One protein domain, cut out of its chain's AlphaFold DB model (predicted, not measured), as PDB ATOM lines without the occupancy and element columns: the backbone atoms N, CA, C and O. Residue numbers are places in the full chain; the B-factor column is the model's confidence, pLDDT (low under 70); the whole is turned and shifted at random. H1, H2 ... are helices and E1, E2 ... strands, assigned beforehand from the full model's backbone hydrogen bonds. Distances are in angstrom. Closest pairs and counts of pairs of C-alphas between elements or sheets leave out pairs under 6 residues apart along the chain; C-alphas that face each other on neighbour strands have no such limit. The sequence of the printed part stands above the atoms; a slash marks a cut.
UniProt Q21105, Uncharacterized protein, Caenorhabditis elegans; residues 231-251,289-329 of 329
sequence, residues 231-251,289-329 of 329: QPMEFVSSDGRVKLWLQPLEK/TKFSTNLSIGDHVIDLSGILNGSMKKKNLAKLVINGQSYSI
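This is residues 231 to 251 and 289 to 329 of the 329 residues of an uncharacterized protein of Caenorhabditis elegans (UniProt Q21105). A flat wall of four antiparallel strands, E1 to E4, has neither face covered by a named helix; the short helix H1 sits past the end of E4, beside E3. From H1 a long loop leads away to a small, separate hairpin, E5 and E6, set off beyond the E4 edge of the wall. The printed part has 62 residues with one named helix and six named strands, in the order E1, E2, E3, E4, H1, E5, E6, and its class is mostly strand. The large sheet has the order E1, E2, E3, E4, and both sheets are antiparallel. The whole is loose, with a radius of gyration of the C-alphas of 13.4 A, and flat, spanning 34 by 33 by 14 A.

The two longest strands are E2, residues 242 to 249, 22.1 A long, and E3, residues 290 to 297, 23.0 A long. C-alpha 290 stands at (191.456, 401.963, 312.820). E1, residues 233 to 237, is 13.4 A long and begins at C-alpha 233 at (187.382, 401.875, 299.520). E4, residues 300 to 303, measures 10.2 A. H1, residues 305 to 308, measures 5.4 A. E5, residues 320 to 322, measures 6.6 A, and E6, residues 325 to 327, measures 6.5 A and ends at C-alpha 327 at (216.070, 411.192, 303.707).

The inner strands E2 and E3 are antiparallel at 165 degrees, with N 245 and O 294 within hydrogen-bond range at 2.9 A and N 292 and O 247 at 2.7 A. The edge strand E1 forms a hairpin with E2, antiparallel at 170 degrees, with N 235 and O 244 at 2.9 A. The edge strand E4 forms a hairpin with E3, antiparallel at 162 degrees, with N 302 and O 295 at 2.8 A. H1 is on this sheet, at the sheet's level, with a height over the sheet of 2.8 A. The closest C-alphas of E3 and H1 are those of Thr 293 and Ser 305, 4.9 A apart. H1 is too short for any O i to N i+4 pair; its one O i to N i+3 pair is not within range. E5 and E6 form a hairpin, antiparallel at 147 degrees, with N 327 and O 320 at 2.7 A. Both are apart from E1, E2, E3 and E4.

The two C-alphas farthest apart are those of Gln 231 and Ile 329, at 36.5 A. Residues 252 to 288 are not printed, and C-alphas 251 and 289 are 7.9 A apart across this cut, in the link from E2 to E3. The link from H1 to E5, 11 residues, is long. Mean pLDDT of the printed part is 72.0; residues 250 to 251, 289 and 310 to 329 are under 70.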
ATOM      1  N   GLN A 231     183.087 399.584 304.517       73.38
ATOM      2  CA  GLN A 231     183.565 398.804 303.384       73.38
ATOM      3  C   GLN A 231     184.965 399.300 303.015       73.38
ATOM      4  O   GLN A 231     185.258 400.487 303.218       73.38
ATOM      5  N   PRO A 232     185.844 398.423 302.507       80.90
ATOM      6  CA  PRO A 232     187.065 398.873 301.869       80.90
ATOM      7  C   PRO A 232     186.738 399.829 300.718       80.90
ATOM      8  O   PRO A 232     185.724 399.671 300.040       80.90
ATOM      9  N   MET A 233     187.578 400.837 300.524       84.11
ATOM     10  CA  MET A 233     187.382 401.875 299.520       84.11
ATOM     11  C   MET A 233     188.667 402.047 298.719       84.11
ATOM     12  O   MET A 233     189.739 402.227 299.303       84.11
ATOM     13  N   GLU A 234     188.541 402.006 297.396       86.51
ATOM     14  CA  GLU A 234     189.630 402.270 296.459       86.51
ATOM     15  C   GLU A 234     189.421 403.616 295.787       86.51
ATOM     16  O   GLU A 234     188.325 403.936 295.323       86.51
ATOM     17  N   PHE A 235     190.494 404.388 295.705       85.94
ATOM     18  CA  PHE A 235     190.567 405.571 294.869       85.94
ATOM     19  C   PHE A 235     191.628 405.326 293.815       85.94
ATOM     20  O   PHE A 235     192.773 405.036 294.162       85.94
ATOM     21  N   VAL A 236     191.258 405.468 292.550       87.43
ATOM     22  CA  VAL A 236     192.171 405.310 291.417       87.43
ATOM     23  C   VAL A 236     192.245 406.646 290.689       87.43
ATOM     24  O   VAL A 236     191.216 407.269 290.413       87.43
ATOM     25  N   SER A 237     193.460 407.119 290.418       81.06
ATOM     26  CA  SER A 237     193.664 408.295 289.575       81.06
ATOM     27  C   SER A 237     193.142 408.040 288.164       81.06
ATOM     28  O   SER A 237     193.103 406.905 287.695       81.06
ATOM     29  N   SER A 238     192.780 409.101 287.448       78.97
ATOM     30  CA  SER A 238     192.298 409.005 286.063       78.97
ATOM     31  C   SER A 238     193.248 408.269 285.113       78.97
ATOM     32  O   SER A 238     192.798 407.664 284.149       78.97
ATOM     33  N   ASP A 239     194.556 408.331 285.367       81.76
ATOM     34  CA  ASP A 239     195.587 407.641 284.583       81.76
ATOM     35  C   ASP A 239     195.921 406.232 285.111       81.76
ATOM     36  O   ASP A 239     196.798 405.563 284.571       81.76
ATOM     37  N   GLY A 240     195.269 405.786 286.189       78.77
ATOM     38  CA  GLY A 240     195.462 404.475 286.811       78.77
ATOM     39  C   GLY A 240     196.789 404.281 287.554       78.77
ATOM     40  O   GLY A 240     196.977 403.234 288.180       78.77
ATOM     41  N   ARG A 241     197.705 405.258 287.513       78.99
ATOM     42  CA  ARG A 241     199.068 405.141 288.063       78.99
ATOM     43  C   ARG A 241     199.120 405.265 289.582       78.99
ATOM     44  O   ARG A 241     200.051 404.749 290.200       78.99
ATOM     45  N   VAL A 242     198.141 405.946 290.173       82.39
ATOM     46  CA  VAL A 242     198.044 406.168 291.614       82.39
ATOM     47  C   VAL A 242     196.792 405.489 292.137       82.39
ATOM     48  O   VAL A 242     195.687 405.754 291.663       82.39
ATOM     49  N   LYS A 243     196.957 404.635 293.148       87.33
ATOM     50  CA  LYS A 243     195.833 403.995 293.834       87.33
ATOM     51  C   LYS A 243     195.956 404.165 295.331       87.33
ATOM     52  O   LYS A 243     197.031 404.007 295.897       87.33
ATOM     53  N   LEU A 244     194.851 404.475 295.985       86.93
ATOM     54  CA  LEU A 244     194.768 404.593 297.429       86.93
ATOM     55  C   LEU A 244     193.702 403.623 297.930       86.93
ATOM     56  O   LEU A 244     192.524 403.774 297.620       86.93
ATOM     57  N   TRP A 245     194.122 402.646 298.727       85.72
ATOM     58  CA  TRP A 245     193.243 401.644 299.322       85.72
ATOM     59  C   TRP A 245     193.058 401.923 300.809       85.72
ATOM     60  O   TRP A 245     194.035 401.928 301.562       85.72
ATOM     61  N   LEU A 246     191.818 402.142 301.244       83.90
ATOM     62  CA  LEU A 246     191.438 402.300 302.645       83.90
ATOM     63  C   LEU A 246     190.621 401.094 303.078       83.90
ATOM     64  O   LEU A 246     189.540 400.858 302.551       83.90
ATOM     65  N   GLN A 247     191.081 400.382 304.100       83.32
ATOM     66  CA  GLN A 247     190.339 399.269 304.671       83.32
ATOM     67  C   GLN A 247     190.231 399.429 306.190       83.32
ATOM     68  O   GLN A 247     191.221 399.705 306.862       83.32
ATOM     69  N   PRO A 248     189.044 399.273 306.779       76.77
ATOM     70  CA  PRO A 248     188.901 399.254 308.224       76.77
ATOM     71  C   PRO A 248     189.600 398.027 308.800       76.77
ATOM     72  O   PRO A 248     189.422 396.894 308.357       76.77
ATOM     73  N   LEU A 249     190.406 398.276 309.819       73.59
ATOM     74  CA  LEU A 249     191.115 397.260 310.562       73.59
ATOM     75  C   LEU A 249     190.178 396.731 311.648       73.59
ATOM     76  O   LEU A 249     189.829 397.451 312.592       73.59
ATOM     77  N   GLU A 250     189.770 395.472 311.522       68.28
ATOM     78  CA  GLU A 250     188.978 394.819 312.557       68.28
ATOM     79  C   GLU A 250     189.746 394.839 313.881       68.28
ATOM     80  O   GLU A 250     190.928 394.485 313.968       68.28
ATOM     81  N   LYS A 251     189.069 395.276 314.949       59.61
ATOM     82  CA  LYS A 251     189.619 395.167 316.298       59.61
ATOM     83  C   LYS A 251     189.720 393.678 316.616       59.61
ATOM     84  O   LYS A 251     188.729 393.070 317.011       59.61
ATOM     85  N   THR A 289     187.610 403.614 315.045       69.03
ATOM     86  CA  THR A 289     187.909 402.579 314.050       69.03
ATOM     87  C   THR A 289     189.287 402.866 313.476       69.03
ATOM     88  O   THR A 289     189.577 404.004 313.103       69.03
ATOM     89  N   LYS A 290     190.155 401.854 313.473       78.46
ATOM     90  CA  LYS A 290     191.456 401.963 312.820       78.46
ATOM     91  C   LYS A 290     191.310 401.565 311.363       78.46
ATOM     92  O   LYS A 290     190.477 400.723 311.062       78.46
ATOM     93  N   PHE A 291     192.114 402.147 310.491       79.12
ATOM     94  CA  PHE A 291     192.139 401.817 309.069       79.12
ATOM     95  C   PHE A 291     193.550 401.390 308.666       79.12
ATOM     96  O   PHE A 291     194.522 402.011 309.100       79.12
ATOM     97  N   SER A 292     193.677 400.330 307.876       81.75
ATOM     98  CA  SER A 292     194.843 400.141 307.023       81.75
ATOM     99  C   SER A 292     194.704 401.047 305.804       81.75
ATOM    100  O   SER A 292     193.606 401.257 305.278       81.75
ATOM    101  N   THR A 293     195.805 401.657 305.383       82.27
ATOM    102  CA  THR A 293     195.794 402.564 304.235       82.27
ATOM    103  C   THR A 293     197.087 402.455 303.459       82.27
ATOM    104  O   THR A 293     198.143 402.770 303.997       82.27
ATOM    105  N   ASN A 294     196.988 402.044 302.198       84.26
ATOM    106  CA  ASN A 294     198.126 401.897 301.301       84.26
ATOM    107  C   ASN A 294     197.944 402.802 300.087       84.26
ATOM    108  O   ASN A 294     196.889 402.780 299.456       84.26
ATOM    109  N   LEU A 295     198.976 403.573 299.767       87.30
ATOM    110  CA  LEU A 295     199.071 404.374 298.554       87.30
ATOM    111  C   LEU A 295     200.070 403.699 297.608       87.30
ATOM    112  O   LEU A 295     201.245 403.601 297.955       87.30
ATOM    113  N   SER A 296     199.627 403.243 296.441       84.22
ATOM    114  CA  SER A 296     200.504 402.749 295.379       84.22
ATOM    115  C   SER A 296     200.735 403.821 294.318       84.22
ATOM    116  O   SER A 296     199.780 404.438 293.847       84.22
ATOM    117  N   ILE A 297     201.988 404.012 293.917       84.34
ATOM    118  CA  ILE A 297     202.402 404.874 292.806       84.34
ATOM    119  C   ILE A 297     203.320 404.025 291.923       84.34
ATOM    120  O   ILE A 297     204.476 403.792 292.280       84.34
ATOM    121  N   GLY A 298     202.794 403.517 290.806       78.42
ATOM    122  CA  GLY A 298     203.478 402.475 290.032       78.42
ATOM    123  C   GLY A 298     203.792 401.253 290.905       78.42
ATOM    124  O   GLY A 298     202.897 400.718 291.559       78.42
ATOM    125  N   ASP A 299     205.068 400.866 290.974       81.17
ATOM    126  CA  ASP A 299     205.539 399.706 291.751       81.17
ATOM    127  C   ASP A 299     205.803 400.016 293.237       81.17
ATOM    128  O   ASP A 299     206.126 399.128 294.031       81.17
ATOM    129  N   HIS A 300     205.696 401.283 293.645       80.40
ATOM    130  CA  HIS A 300     205.978 401.704 295.014       80.40
ATOM    131  C   HIS A 300     204.706 401.740 295.855       80.40
ATOM    132  O   HIS A 300     203.721 402.361 295.467       80.40
ATOM    133  N   VAL A 301     204.748 401.131 297.045       82.77
ATOM    134  CA  VAL A 301     203.631 401.114 298.000       82.77
ATOM    135  C   VAL A 301     204.042 401.804 299.298       82.77
ATOM    136  O   VAL A 301     205.048 401.452 299.915       82.77
ATOM    137  N   ILE A 302     203.248 402.784 299.726       83.56
ATOM    138  CA  ILE A 302     203.460 403.588 300.931       83.56
ATOM    139  C   ILE A 302     202.336 403.294 301.931       83.56
ATOM    140  O   ILE A 302     201.163 403.554 301.653       83.56
ATOM    141  N   ASP A 303     202.694 402.795 303.115       82.60
ATOM    142  CA  ASP A 303     201.754 402.589 304.224       82.60
ATOM    143  C   ASP A 303     201.494 403.909 304.977       82.60
ATOM    144  O   ASP A 303     202.378 404.474 305.631       82.60
ATOM    145  N   LEU A 304     200.251 404.391 304.916       80.58
ATOM    146  CA  LEU A 304     199.770 405.610 305.574       80.58
ATOM    147  C   LEU A 304     198.986 405.323 306.865       80.58
ATOM    148  O   LEU A 304     198.518 406.253 307.534       80.58
ATOM    149  N   SER A 305     198.860 404.057 307.270       78.03
ATOM    150  CA  SER A 305     198.053 403.637 308.424       78.03
ATOM    151  C   SER A 305     198.462 404.349 309.720       78.03
ATOM    152  O   SER A 305     197.627 404.618 310.587       78.03
ATOM    153  N   GLY A 306     199.746 404.687 309.880       70.17
ATOM    154  CA  GLY A 306     200.262 405.401 311.054       70.17
ATOM    155  C   GLY A 306     199.715 406.826 311.205       70.17
ATOM    156  O   GLY A 306     199.452 407.264 312.332       70.17
ATOM    157  N   ILE A 307     199.493 407.513 310.080       73.51
ATOM    158  CA  ILE A 307     199.008 408.897 310.018       73.51
ATOM    159  C   ILE A 307     197.521 408.934 310.382       73.51
ATOM    160  O   ILE A 307     197.113 409.687 311.269       73.51
ATOM    161  N   LEU A 308     196.719 408.059 309.770       70.25
ATOM    162  CA  LEU A 308     195.268 408.008 309.987       70.25
ATOM    163  C   LEU A 308     194.893 407.519 311.391       70.25
ATOM    164  O   LEU A 308     193.948 408.019 312.004       70.25
ATOM    165  N   ASN A 309     195.668 406.589 311.954       72.43
ATOM    166  CA  ASN A 309     195.361 405.979 313.250       72.43
ATOM    167  C   ASN A 309     195.938 406.725 314.464       72.43
ATOM    168  O   ASN A 309     195.879 406.204 315.582       72.43
ATOM    169  N   GLY A 310     196.509 407.919 314.266       62.20
ATOM    170  CA  GLY A 310     196.968 408.811 315.338       62.20
ATOM    171  C   GLY A 310     198.170 408.308 316.146       62.20
ATOM    172  O   GLY A 310     198.510 408.900 317.166       62.20
ATOM    173  N   SER A 311     198.827 407.231 315.706       56.67
ATOM    174  CA  SER A 311     200.049 406.702 316.318       56.67
ATOM    175  C   SER A 311     201.230 406.938 315.386       56.67
ATOM    176  O   SER A 311     201.955 406.011 315.017       56.67
ATOM    177  N   MET A 312     201.505 408.203 315.101       49.38
ATOM    178  CA  MET A 312     202.890 408.588 314.899       49.38
ATOM    179  C   MET A 312     203.510 408.517 316.298       49.38
ATOM    180  O   MET A 312     203.584 409.515 317.018       49.38
ATOM    181  N   LYS A 313     203.973 407.323 316.725       54.41
ATOM    182  CA  LYS A 313     205.117 407.321 317.649       54.41
ATOM    183  C   LYS A 313     206.077 408.317 317.015       54.41
ATOM    184  O   LYS A 313     206.215 408.268 315.794       54.41
ATOM    185  N   LYS A 314     206.661 409.230 317.789       50.97
ATOM    186  CA  LYS A 314     207.723 410.126 317.319       50.97
ATOM    187  C   LYS A 314     208.933 409.277 316.882       50.97
ATOM    188  O   LYS A 314     209.991 409.331 317.488       50.97
ATOM    189  N   LYS A 315     208.760 408.407 315.885       52.69
ATOM    190  CA  LYS A 315     209.798 407.946 314.998       52.69
ATOM    191  C   LYS A 315     210.245 409.246 314.384       52.69
ATOM    192  O   LYS A 315     209.432 409.965 313.810       52.69
ATOM    193  N   ASN A 316     211.470 409.589 314.734       47.29
ATOM    194  CA  ASN A 316     212.184 410.759 314.296       47.29
ATOM    195  C   ASN A 316     211.720 411.125 312.874       47.29
ATOM    196  O   ASN A 316     212.039 410.402 311.934       47.29
ATOM    197  N   LEU A 317     210.890 412.171 312.734       50.99
ATOM    198  CA  LEU A 317     210.415 412.633 311.421       50.99
ATOM    199  C   LEU A 317     211.600 413.029 310.528       50.99
ATOM    200  O   LEU A 317     211.443 413.147 309.321       50.99
ATOM    201  N   ALA A 318     212.796 413.143 311.111       52.66
ATOM    202  CA  ALA A 318     214.059 413.281 310.415       52.66
ATOM    203  C   ALA A 318     214.478 412.050 309.587       52.66
ATOM    204  O   ALA A 318     215.626 411.999 309.176       52.66
ATOM    205  N   LYS A 319     213.646 411.021 309.374       53.05
ATOM    206  CA  LYS A 319     213.958 409.935 308.425       53.05
ATOM    207  C   LYS A 319     212.719 409.548 307.617       53.05
ATOM    208  O   LYS A 319     212.001 408.617 307.974       53.05
ATOM    209  N   LEU A 320     212.468 410.277 306.537       58.52
ATOM    210  CA  LEU A 320     211.596 409.865 305.441       58.52
ATOM    211  C   LEU A 320     212.323 408.777 304.642       58.52
ATOM    212  O   LEU A 320     213.454 408.998 304.251       58.52
ATOM    213  N   VAL A 321     211.733 407.608 304.398       58.08
ATOM    214  CA  VAL A 321     212.374 406.572 303.565       58.08
ATOM    215  C   VAL A 321     211.617 406.461 302.244       58.08
ATOM    216  O   VAL A 321     210.427 406.160 302.267       58.08
ATOM    217  N   ILE A 322     212.289 406.690 301.115       54.92
ATOM    218  CA  ILE A 322     211.754 406.497 299.756       54.92
ATOM    219  C   ILE A 322     212.661 405.482 299.057       54.92
ATOM    220  O   ILE A 322     213.875 405.639 299.076       54.92
ATOM    221  N   ASN A 323     212.101 404.416 298.481       56.50
ATOM    222  CA  ASN A 323     212.857 403.384 297.748       56.50
ATOM    223  C   ASN A 323     214.030 402.773 298.538       56.50
ATOM    224  O   ASN A 323     215.115 402.549 298.009       56.50
ATOM    225  N   GLY A 324     213.831 402.549 299.841       60.92
ATOM    226  CA  GLY A 324     214.874 402.050 300.747       60.92
ATOM    227  C   GLY A 324     215.949 403.083 301.115       60.92
ATOM    228  O   GLY A 324     216.760 402.826 302.003       60.92
ATOM    229  N   GLN A 325     215.934 404.268 300.507       60.87
ATOM    230  CA  GLN A 325     216.837 405.372 300.814       60.87
ATOM    231  C   GLN A 325     216.232 406.247 301.908       60.87
ATOM    232  O   GLN A 325     215.064 406.619 301.852       60.87
ATOM    233  N   SER A 326     217.023 406.552 302.936       65.45
ATOM    234  CA  SER A 326     216.605 407.398 304.056       65.45
ATOM    235  C   SER A 326     216.975 408.859 303.791       65.45
ATOM    236  O   SER A 326     218.145 409.173 303.607       65.45
ATOM    237  N   TYR A 327     215.991 409.744 303.850       49.63
ATOM    238  CA  TYR A 327     216.070 411.192 303.707       49.63
ATOM    239  C   TYR A 327     215.777 411.841 305.056       49.63
ATOM    240  O   TYR A 327     214.744 411.576 305.672       49.63
ATOM    241  N   SER A 328     216.678 412.694 305.523       62.63
ATOM    242  CA  SER A 328     216.450 413.528 306.700       62.63
ATOM    243  C   SER A 328     216.107 414.950 306.296       62.63
ATOM    244  O   SER A 328     216.750 415.487 305.399       62.63
ATOM    245  N   ILE A 329     215.115 415.536 306.971       56.31
ATOM    246  CA  ILE A 329     214.948 416.997 307.027       56.31
ATOM    247  C   ILE A 329     215.992 417.545 307.995       56.31
ATOM    248  O   ILE A 329     216.126 416.936 309.085       56.31
TER     249      ILE A 329